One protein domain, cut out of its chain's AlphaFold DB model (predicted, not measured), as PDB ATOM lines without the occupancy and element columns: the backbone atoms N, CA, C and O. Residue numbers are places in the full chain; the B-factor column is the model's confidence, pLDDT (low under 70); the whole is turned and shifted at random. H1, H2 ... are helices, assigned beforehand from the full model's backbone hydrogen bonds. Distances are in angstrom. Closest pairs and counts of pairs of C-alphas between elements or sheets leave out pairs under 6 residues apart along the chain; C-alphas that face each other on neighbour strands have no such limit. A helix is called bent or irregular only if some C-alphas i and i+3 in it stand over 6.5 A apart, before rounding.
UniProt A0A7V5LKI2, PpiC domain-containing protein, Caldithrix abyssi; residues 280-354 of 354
ATOM      1  N   ASN A 280     -13.424  -7.313 -26.987       92.75
ATOM      2  CA  ASN A 280     -14.020  -8.579 -26.568       92.75
ATOM      3  C   ASN A 280     -15.451  -8.752 -27.107       92.75
ATOM      4  O   ASN A 280     -16.105  -7.796 -27.525       92.75
ATOM      5  N   ASP A 281     -15.950  -9.985 -27.079       91.94
ATOM      6  CA  ASP A 281     -17.253 -10.354 -27.650       91.94
ATOM      7  C   ASP A 281     -18.434  -9.635 -26.987       91.94
ATOM      8  O   ASP A 281     -19.433  -9.346 -27.649       91.94
ATOM      9  N   GLY A 282     -18.318  -9.316 -25.694       94.38
ATOM     10  CA  GLY A 282     -19.324  -8.544 -24.966       94.38
ATOM     11  C   GLY A 282     -19.496  -7.152 -25.567       94.38
ATOM     12  O   GLY A 282     -20.608  -6.750 -25.900       94.38
ATOM     13  N   GLU A 283     -18.385  -6.463 -25.827       93.88
ATOM     14  CA  GLU A 283     -18.396  -5.131 -26.439       93.88
ATOM     15  C   GLU A 283     -18.972  -5.142 -27.858       93.88
ATOM     16  O   GLU A 283     -19.702  -4.223 -28.236       93.88
ATOM     17  N   VAL A 284     -18.691  -6.188 -28.643       95.38
ATOM     18  CA  VAL A 284     -19.259  -6.343 -29.992       95.38
ATOM     19  C   VAL A 284     -20.778  -6.526 -29.919       95.38
ATOM     20  O   VAL A 284     -21.515  -5.887 -30.675       95.38
ATOM     21  N   ARG A 285     -21.270  -7.341 -28.976       94.69
ATOM     22  CA  ARG A 285     -22.712  -7.555 -28.765       94.69
ATOM     23  C   ARG A 285     -23.416  -6.290 -28.282       94.69
ATOM     24  O   ARG A 285     -24.508  -5.978 -28.761       94.69
ATOM     25  N   ASP A 286     -22.798  -5.536 -27.383       95.88
ATOM     26  CA  ASP A 286     -23.356  -4.277 -26.891       95.88
ATOM     27  C   ASP A 286     -23.371  -3.201 -27.974       95.88
ATOM     28  O   ASP A 286     -24.358  -2.474 -28.113       95.88
ATOM     29  N   TYR A 287     -22.329  -3.138 -28.805       95.44
ATOM     30  CA  TYR A 287     -22.294  -2.252 -29.965       95.44
ATOM     31  C   TYR A 287     -23.394  -2.597 -30.975       95.44
ATOM     32  O   TYR A 287     -24.094  -1.703 -31.456       95.44
ATOM     33  N   PHE A 288     -23.618  -3.886 -31.250       94.75
ATOM     34  CA  PHE A 288     -24.718  -4.337 -32.107       94.75
ATOM     35  C   PHE A 288     -26.090  -3.895 -31.580       94.75
ATOM     36  O   PHE A 288     -26.907  -3.392 -32.354       94.75
ATOM     37  N   LYS A 289     -26.337  -4.032 -30.269       94.19
ATOM     38  CA  LYS A 289     -27.587  -3.584 -29.629       94.19
ATOM     39  C   LYS A 289     -27.735  -2.063 -29.676       94.19
ATOM     40  O   LYS A 289     -28.798  -1.563 -30.033       94.19
ATOM     41  N   ARG A 290     -26.670  -1.323 -29.352       95.06
ATOM     42  CA  ARG A 290     -26.669   0.148 -29.320       95.06
ATOM     43  C   ARG A 290     -26.940   0.750 -30.695       95.06
ATOM     44  O   ARG A 290     -27.715   1.691 -30.813       95.06
ATOM     45  N   TYR A 291     -26.345   0.177 -31.737       93.81
ATOM     46  CA  TYR A 291     -26.504   0.630 -33.118       93.81
ATOM     47  C   TYR A 291     -27.409  -0.300 -33.933       93.81
ATOM     48  O   TYR A 291     -27.195  -0.488 -35.132       93.81
ATOM     49  N   ARG A 292     -28.447  -0.866 -33.298       92.31
ATOM     50  CA  ARG A 292     -29.341  -1.871 -33.900       92.31
ATOM     51  C   ARG A 292     -29.914  -1.440 -35.250       92.31
ATOM     52  O   ARG A 292     -30.058  -2.278 -36.140       92.31
ATOM     53  N   ILE A 293     -30.183  -0.144 -35.414       92.56
ATOM     54  CA  ILE A 293     -30.727   0.456 -36.637       92.56
ATOM     55  C   ILE A 293     -29.831   0.251 -37.869       92.56
ATOM     56  O   ILE A 293     -30.343   0.084 -38.973       92.56
ATOM     57  N   LEU A 294     -28.504   0.178 -37.690       90.56
ATOM     58  CA  LEU A 294     -27.553  -0.053 -38.784       90.56
ATOM     59  C   LEU A 294     -27.660  -1.471 -39.365       90.56
ATOM     60  O   LEU A 294     -27.240  -1.699 -40.496       90.56
ATOM     61  N   TRP A 295     -28.240  -2.408 -38.608       89.81
ATOM     62  CA  TRP A 295     -28.251  -3.840 -38.919       89.81
ATOM     63  C   TRP A 295     -29.648  -4.389 -39.264       89.81
ATOM     64  O   TRP A 295     -29.818  -5.597 -39.425       89.81
ATOM     65  N   LYS A 296     -30.662  -3.520 -39.407       89.31
ATOM     66  CA  LYS A 296     -32.035  -3.845 -39.864       89.31
ATOM     67  C   LYS A 296     -32.656  -5.069 -39.178       89.31
ATOM     68  O   LYS A 296     -32.859  -5.012 -37.980       89.31
ATOM     69  N   ASN A 297     -32.936  -6.173 -39.870       88.88
ATOM     70  CA  ASN A 297     -33.502  -7.398 -39.278       88.88
ATOM     71  C   ASN A 297     -32.482  -8.548 -39.191       88.88
ATOM     72  O   ASN A 297     -32.866  -9.679 -38.914       88.88
ATOM     73  N   SER A 298     -31.196  -8.265 -39.425       93.19
ATOM     74  CA  SER A 298     -30.128  -9.274 -39.430       93.19
ATOM     75  C   SER A 298     -29.909  -9.847 -38.029       93.19
ATOM     76  O   SER A 298     -30.001  -9.106 -37.040       93.19
ATOM     77  N   LYS A 299     -29.595 -11.144 -37.936       93.94
ATOM     78  CA  LYS A 299     -29.148 -11.756 -36.679       93.94
ATOM     79  C   LYS A 299     -27.702 -11.356 -36.408       93.94
ATOM     80  O   LYS A 299     -26.971 -11.007 -37.330       93.94
ATOM     81  N   PHE A 300     -27.298 -11.377 -35.139       92.75
ATOM     82  CA  PHE A 300     -25.953 -10.959 -34.746       92.75
ATOM     83  C   PHE A 300     -24.883 -11.832 -35.405       92.75
ATOM     84  O   PHE A 300     -23.894 -11.313 -35.903       92.75
ATOM     85  N   GLU A 301     -25.126 -13.137 -35.457       94.81
ATOM     86  CA  GLU A 301     -24.219 -14.148 -35.997       94.81
ATOM     87  C   GLU A 301     -23.901 -13.898 -37.478       94.81
ATOM     88  O   GLU A 301     -22.770 -14.108 -37.908       94.81
ATOM     89  N   ASP A 302     -24.867 -13.365 -38.233       94.81
ATOM     90  CA  ASP A 302     -24.723 -13.084 -39.665       94.81
ATOM     91  C   ASP A 302     -23.877 -11.828 -39.938       94.81
ATOM     92  O   ASP A 302     -23.345 -11.654 -41.034       94.81
ATOM     93  N   VAL A 303     -23.772 -10.919 -38.959       95.50
ATOM     94  CA  VAL A 303     -23.103  -9.618 -39.132       95.50
ATOM     95  C   VAL A 303     -21.953  -9.366 -38.160       95.50
ATOM     96  O   VAL A 303     -21.314  -8.317 -38.253       95.50
ATOM     97  N   GLU A 304     -21.651 -10.301 -37.260       95.00
ATOM     98  CA  GLU A 304     -20.641 -10.154 -36.203       95.00
ATOM     99  C   GLU A 304     -19.289  -9.633 -36.725       95.00
ATOM    100  O   GLU A 304     -18.814  -8.634 -36.168       95.00
ATOM    101  N   PRO A 305     -18.716 -10.149 -37.837       94.88
ATOM    102  CA  PRO A 305     -17.428  -9.659 -38.327       94.88
ATOM    103  C   PRO A 305     -17.474  -8.181 -38.736       94.88
ATOM    104  O   PRO A 305     -16.525  -7.423 -38.512       94.88
ATOM    105  N   TYR A 306     -18.601  -7.735 -39.298       94.00
ATOM    106  CA  TYR A 306     -18.809  -6.345 -39.705       94.00
ATOM    107  C   TYR A 306     -19.039  -5.430 -38.502       94.00
ATOM    108  O   TYR A 306     -18.509  -4.317 -38.471       94.00
ATOM    109  N   VAL A 307     -19.798  -5.895 -37.505       94.50
ATOM    110  CA  VAL A 307     -20.013  -5.186 -36.234       94.50
ATOM    111  C   VAL A 307     -18.674  -4.986 -35.529       94.50
ATOM    112  O   VAL A 307     -18.343  -3.859 -35.153       94.50
ATOM    113  N   ARG A 308     -17.873  -6.053 -35.410       94.38
ATOM    114  CA  ARG A 308     -16.547  -6.022 -34.790       94.38
ATOM    115  C   ARG A 308     -15.612  -5.072 -35.521       94.38
ATOM    116  O   ARG A 308     -15.000  -4.223 -34.881       94.38
ATOM    117  N   ASN A 309     -15.529  -5.162 -36.850       92.94
ATOM    118  CA  ASN A 309     -14.685  -4.262 -37.636       92.94
ATOM    119  C   ASN A 309     -15.112  -2.793 -37.474       92.94
ATOM    120  O   ASN A 309     -14.271  -1.907 -37.331       92.94
ATOM    121  N   ARG A 310     -16.419  -2.509 -37.434       93.75
ATOM    122  CA  ARG A 310     -16.914  -1.140 -37.245       93.75
ATOM    123  C   ARG A 310     -16.588  -0.593 -35.853       93.75
ATOM    124  O   ARG A 310     -16.074   0.520 -35.760       93.75
ATOM    125  N   LEU A 311     -16.803  -1.389 -34.803       93.94
ATOM    126  CA  LEU A 311     -16.401  -1.047 -33.434       93.94
ATOM    127  C   LEU A 311     -14.880  -0.828 -33.333       93.94
ATOM    128  O   LEU A 311     -14.435   0.129 -32.704       93.94
ATOM    129  N   MET A 312     -14.084  -1.664 -34.008       90.06
ATOM    130  CA  MET A 312     -12.627  -1.525 -34.113       90.06
ATOM    131  C   MET A 312     -12.217  -0.186 -34.709       90.06
ATOM    132  O   MET A 312     -11.383   0.515 -34.136       90.06
ATOM    133  N   LEU A 313     -12.816   0.199 -35.835       89.69
ATOM    134  CA  LEU A 313     -12.536   1.475 -36.488       89.69
ATOM    135  C   LEU A 313     -12.936   2.668 -35.613       89.69
ATOM    136  O   LEU A 313     -12.197   3.651 -35.553       89.69
ATOM    137  N   GLU A 314     -14.069   2.581 -34.916       90.50
ATOM    138  CA  GLU A 314     -14.542   3.645 -34.030       90.50
ATOM    139  C   GLU A 314     -13.622   3.827 -32.818       90.50
ATOM    140  O   GLU A 314     -13.158   4.942 -32.567       90.50
ATOM    141  N   LYS A 315     -13.258   2.733 -32.134       90.50
ATOM    142  CA  LYS A 315     -12.287   2.776 -31.034       90.50
ATOM    143  C   LYS A 315     -10.923   3.289 -31.497       90.50
ATOM    144  O   LYS A 315     -10.344   4.142 -30.831       90.50
ATOM    145  N   ARG A 316     -10.428   2.844 -32.661       86.56
ATOM    146  CA  ARG A 316      -9.179   3.362 -33.258       86.56
ATOM    147  C   ARG A 316      -9.250   4.856 -33.514       86.56
ATOM    148  O   ARG A 316      -8.273   5.555 -33.266       86.56
ATOM    149  N   LYS A 317     -10.383   5.360 -34.004       87.25
ATOM    150  CA  LYS A 317     -10.576   6.792 -34.234       87.25
ATOM    151  C   LYS A 317     -10.542   7.576 -32.921       87.25
ATOM    152  O   LYS A 317      -9.827   8.570 -32.857       87.25
ATOM    153  N   ALA A 318     -11.258   7.115 -31.894       87.12
ATOM    154  CA  ALA A 318     -11.274   7.756 -30.579       87.12
ATOM    155  C   ALA A 318      -9.873   7.782 -29.946       87.12
ATOM    156  O   ALA A 318      -9.359   8.851 -29.624       87.12
ATOM    157  N   TYR A 319      -9.206   6.629 -29.901       88.25
ATOM    158  CA  TYR A 319      -7.852   6.506 -29.366       88.25
ATOM    159  C   TYR A 319      -6.835   7.365 -30.135       88.25
ATOM    160  O   TYR A 319      -5.984   8.016 -29.534       88.25
ATOM    161  N   ARG A 320      -6.939   7.446 -31.472       84.50
ATOM    162  CA  ARG A 320      -6.104   8.351 -32.286       84.50
ATOM    163  C   ARG A 320      -6.277   9.812 -31.890       84.50
ATOM    164  O   ARG A 320      -5.286  10.535 -31.855       84.50
ATOM    165  N   SER A 321      -7.506  10.253 -31.628       86.12
ATOM    166  CA  SER A 321      -7.778  11.628 -31.202       86.12
ATOM    167  C   SER A 321      -7.167  11.932 -29.834       86.12
ATOM    168  O   SER A 321      -6.551  12.985 -29.672       86.12
ATOM    169  N   GLU A 322      -7.274  11.008 -28.881       87.81
ATOM    170  CA  GLU A 322      -6.657  11.141 -27.554       87.81
ATOM    171  C   GLU A 322      -5.130  11.158 -27.639       87.81
ATOM    172  O   GLU A 322      -4.484  12.063 -27.108       87.81
ATOM    173  N   LEU A 323      -4.554  10.210 -28.383       84.94
ATOM    174  CA  LEU A 323      -3.115  10.128 -28.604       84.94
ATOM    175  C   LEU A 323      -2.582  11.397 -29.275       84.94
ATOM    176  O   LEU A 323      -1.550  11.921 -28.863       84.94
ATOM    177  N   LEU A 324      -3.279  11.919 -30.288       83.94
ATOM    178  CA  LEU A 324      -2.889  13.161 -30.954       83.94
ATOM    179  C   LEU A 324      -2.904  14.344 -29.985       83.94
ATOM    180  O   LEU A 324      -1.973  15.147 -30.004       83.94
ATOM    181  N   LYS A 325      -3.926  14.446 -29.130       87.25
ATOM    182  CA  LYS A 325      -4.002  15.501 -28.115       87.25
ATOM    183  C   LYS A 325      -2.810  15.424 -27.154       87.25
ATOM    184  O   LYS A 325      -2.105  16.417 -26.996       87.25
ATOM    185  N   ALA A 326      -2.526  14.240 -26.614       87.25
ATOM    186  CA  ALA A 326      -1.378  14.018 -25.734       87.25
ATOM    187  C   ALA A 326      -0.039  14.335 -26.428       87.25
ATOM    188  O   ALA A 326       0.873  14.903 -25.825       87.25
ATOM    189  N   LEU A 327       0.089  14.001 -27.717       85.00
ATOM    190  CA  LEU A 327       1.277  14.328 -28.505       85.00
ATOM    191  C   LEU A 327       1.436  15.833 -28.729       85.00
ATOM    192  O   LEU A 327       2.558  16.314 -28.644       85.00
ATOM    193  N   LEU A 328       0.356  16.569 -28.999       86.62
ATOM    194  CA  LEU A 328       0.400  18.025 -29.176       86.62
ATOM    195  C   LEU A 328       0.733  18.761 -27.874       86.62
ATOM    196  O   LEU A 328       1.426  19.773 -27.912       86.62
ATOM    197  N   GLU A 329       0.280  18.243 -26.732       90.31
ATOM    198  CA  GLU A 329       0.657  18.759 -25.409       90.31
ATOM    199  C   GLU A 329       2.148  18.526 -25.126       90.31
ATOM    200  O   GLU A 329       2.849  19.426 -24.667       90.31
ATOM    201  N   LYS A 330       2.656  17.329 -25.450       90.56
ATOM    202  CA  LYS A 330       4.065  16.967 -25.244       90.56
ATOM    203  C   LYS A 330       5.016  17.646 -26.235       90.56
ATOM    204  O   LYS A 330       6.145  17.980 -25.881       90.56
ATOM    205  N   TYR A 331       4.581  17.812 -27.479       87.94
ATOM    206  CA  TYR A 331       5.355  18.368 -28.584       87.94
ATOM    207  C   TYR A 331       4.584  19.542 -29.199       87.94
ATOM    208  O   TYR A 331       3.924  19.375 -30.230       87.94
ATOM    209  N   PRO A 332       4.651  20.736 -28.579       85.25
ATOM    210  CA  PRO A 332       3.889  21.888 -29.033       85.25
ATOM    211  C   PRO A 332       4.301  22.280 -30.453       85.25
ATOM    212  O   PRO A 332       5.464  22.584 -30.734       85.25
ATOM    213  N   VAL A 333       3.325  22.279 -31.358       83.12
ATOM    214  CA  VAL A 333       3.513  22.674 -32.755       83.12
ATOM    215  C   VAL A 333       3.339  24.184 -32.864       83.12
ATOM    216  O   VAL A 333       2.350  24.738 -32.390       83.12
ATOM    217  N   LYS A 334       4.296  24.856 -33.504       86.56
ATOM    218  CA  LYS A 334       4.197  26.279 -33.841       86.56
ATOM    219  C   LYS A 334       3.897  26.423 -35.322       86.56
ATOM    220  O   LYS A 334       4.590  25.835 -36.153       86.56
ATOM    221  N   PHE A 335       2.896  27.226 -35.636       83.06
ATOM    222  CA  PHE A 335       2.543  27.554 -37.006       83.06
ATOM    223  C   PHE A 335       3.043  28.951 -37.363       83.06
ATOM    224  O   PHE A 335       3.135  29.835 -36.512       83.06
ATOM    225  N   ASN A 336       3.385  29.153 -38.634       87.56
ATOM    226  CA  ASN A 336       3.651  30.489 -39.148       87.56
ATOM    227  C   ASN A 336       2.314  31.139 -39.530       87.56
ATOM    228  O   ASN A 336       1.818  30.956 -40.642       87.56
ATOM    229  N   GLU A 337       1.735  31.875 -38.585       91.06
ATOM    230  CA  GLU A 337       0.419  32.513 -38.722       91.06
ATOM    231  C   GLU A 337       0.341  33.487 -39.906       91.06
ATOM    232  O   GLU A 337      -0.693  33.582 -40.567       91.06
ATOM    233  N   ALA A 338       1.444  34.172 -40.233       89.94
ATOM    234  CA  ALA A 338       1.490  35.090 -41.369       89.94
ATOM    235  C   ALA A 338       1.301  34.348 -42.703       89.94
ATOM    236  O   ALA A 338       0.493  34.759 -43.534       89.94
ATOM    237  N   VAL A 339       1.983  33.210 -42.871       89.88
ATOM    238  CA  VAL A 339       1.859  32.364 -44.071       89.88
ATOM    239  C   VAL A 339       0.469  31.733 -44.159       89.88
ATOM    240  O   VAL A 339      -0.117  31.673 -45.237       89.88
ATOM    241  N   ILE A 340      -0.092  31.281 -43.033       90.06
ATOM    242  CA  ILE A 340      -1.455  30.732 -43.001       90.06
ATOM    243  C   ILE A 340      -2.469  31.788 -43.442       90.06
ATOM    244  O   ILE A 340      -3.324  31.499 -44.282       90.06
ATOM    245  N   LYS A 341      -2.353  33.016 -42.927       91.81
ATOM    246  CA  LYS A 341      -3.233  34.127 -43.297       91.81
ATOM    247  C   LYS A 341      -3.177  34.417 -44.799       91.81
ATOM    248  O   LYS A 341      -4.223  34.503 -45.437       91.81
ATOM    249  N   GLU A 342      -1.978  34.473 -45.378       93.00
ATOM    250  CA  GLU A 342      -1.790  34.671 -46.821       93.00
ATOM    251  C   GLU A 342      -2.430  33.542 -47.652       93.00
ATOM    252  O   GLU A 342      -3.135  33.794 -48.634       93.00
ATOM    253  N   LEU A 343      -2.242  32.281 -47.242       89.88
ATOM    254  CA  LEU A 343      -2.839  31.123 -47.915       89.88
ATOM    255  C   LEU A 343      -4.375  31.147 -47.858       89.88
ATOM    256  O   LEU A 343      -5.023  30.834 -48.861       89.88
ATOM    257  N   ILE A 344      -4.958  31.548 -46.723       90.56
ATOM    258  CA  ILE A 344      -6.410  31.706 -46.553       90.56
ATOM    259  C   ILE A 344      -6.939  32.808 -47.472       90.56
ATOM    260  O   ILE A 344      -7.926  32.596 -48.178       90.56
ATOM    261  N   GLU A 345      -6.281  33.968 -47.511       91.75
ATOM    262  CA  GLU A 345      -6.662  35.073 -48.394       91.75
ATOM    263  C   GLU A 345      -6.620  34.652 -49.870       91.75
ATOM    264  O   GLU A 345      -7.564  34.911 -50.622       91.75
ATOM    265  N   LYS A 346      -5.569  33.932 -50.284       90.94
ATOM    266  CA  LYS A 346      -5.425  33.409 -51.650       90.94
ATOM    267  C   LYS A 346      -6.501  32.378 -51.998       90.94
ATOM    268  O   LYS A 346      -7.056  32.420 -53.098       90.94
ATOM    269  N   TYR A 347      -6.818  31.470 -51.076       89.62
ATOM    270  CA  TYR A 347      -7.881  30.481 -51.256       89.62
ATOM    271  C   TYR A 347      -9.261  31.139 -51.366       89.62
ATOM    272  O   TYR A 347     -10.011  30.839 -52.293       89.62
ATOM    273  N   ASN A 348      -9.575  32.081 -50.472       90.56
ATOM    274  CA  ASN A 348     -10.851  32.794 -50.471       90.56
ATOM    275  C   ASN A 348     -11.040  33.625 -51.745       90.56
ATOM    276  O   ASN A 348     -12.115  33.572 -52.336       90.56
ATOM    277  N   LYS A 349      -9.987  34.303 -52.227       88.44
ATOM    278  CA  LYS A 349     -10.007  34.988 -53.531       88.44
ATOM    279  C   LYS A 349     -10.314  34.023 -54.679       88.44
ATOM    280  O   LYS A 349     -11.147  34.325 -55.524       88.44
ATOM    281  N   LYS A 350      -9.687  32.841 -54.696       83.31
ATOM    282  CA  LYS A 350      -9.929  31.821 -55.730       83.31
ATOM    283  C   LYS A 350     -11.347  31.241 -55.667       83.31
ATOM    284  O   LYS A 350     -11.919  30.956 -56.708       83.31
ATOM    285  N   LYS A 351     -11.908  31.087 -54.463       80.06
ATOM    286  CA  LYS A 351     -13.286  30.624 -54.238       80.06
ATOM    287  C   LYS A 351     -14.339  31.672 -54.615       80.06
ATOM    288  O   LYS A 351     -15.435  31.292 -54.978       80.06
ATOM    289  N   GLN A 352     -14.030  32.963 -54.498       77.38
ATOM    290  CA  GLN A 352     -14.920  34.053 -54.927       77.38
ATOM    291  C   GLN A 352     -14.897  34.278 -56.445       77.38
ATOM    292  O   GLN A 352     -15.840  34.837 -56.991       77.38
ATOM    293  N   ALA A 353     -13.813  33.874 -57.113       73.12
ATOM    294  CA  ALA A 353     -13.648  33.972 -58.562       73.12
ATOM    295  C   ALA A 353     -14.174  32.747 -59.342       73.12
ATOM    296  O   ALA A 353     -14.106  32.748 -60.569       73.12
ATOM    297  N   ALA A 354     -14.641  31.708 -58.643       63.38
ATOM    298  CA  ALA A 354     -15.239  30.486 -59.184       63.38
ATOM    299  C   ALA A 354     -16.708  30.422 -58.766       63.38
ATOM    300  O   ALA A 354     -17.511  29.895 -59.567       63.38
TER     301      ALA A 354
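What this domain is: This is residues 280 to 354 of the 354 residues of the protein "PpiC domain-containing protein" of Caldithrix abyssi (UniProt A0A7V5LKI2). One long helix, H3, makes a shaft; the short helices H1 and H2 gather at its first end, and beyond its far end a short link leads to H4, a free arm that turns off to make a wide, open corner with H3. H1 packs on the first part of H3, while residues 313 to 354, the rest of H3, the link and H4 among them, stick out with nothing packed on them. The printed part has 75 residues with four named helices, in the order H1, H2, H3, H4, and no named strand; its class is all helix. It is extended, with a radius of gyration of the C-alphas of 21.4 A, and flat, spanning 55 by 40 by 16 A.

Where its parts are: Find C-alpha 300 at (-25.953, -10.959, -34.746); from there H3, residues 300 to 330, runs 42.1 A to C-alpha 330 at (4.065, 16.967, -25.244). It is irregular, with C-alphas 302 and 305 8.2 A apart, and has a kink of 36 degrees near residue 307. Before it come H1, residues 281 to 290, 14.2 A long, and H2, residues 292 to 295. After it, H4, residues 337 to 352, runs 22.4 A to C-alpha 352 at (-14.920, 34.053, -54.927).

How they stand to each other: Look first at residues 300 to 311, the part of H3 that alone touches H1; the closest C-alphas, of Val 284 and Arg 308, are 5.5 A apart. The two lines are about perpendicular, at 85 degrees. H2 is close to H3 but not clearly touching, the closest C-alphas, of Trp 295 and Val 303, being 7.7 A apart. H4 is apart from H1, H2 and H3. In H1 and H4 each O i to N i+4 pair is within hydrogen-bond range, in H3 25 of 27; H2 is too short for such a pair.

The domain as a whole: The C-alphas of Lys 299 and Ala 338, the two farthest apart, are 56.2 A from each other. The printed part has no cut and no long link. Its mean pLDDT is 89.7, and residue 354, the chain's last, is the one printed residue under 70.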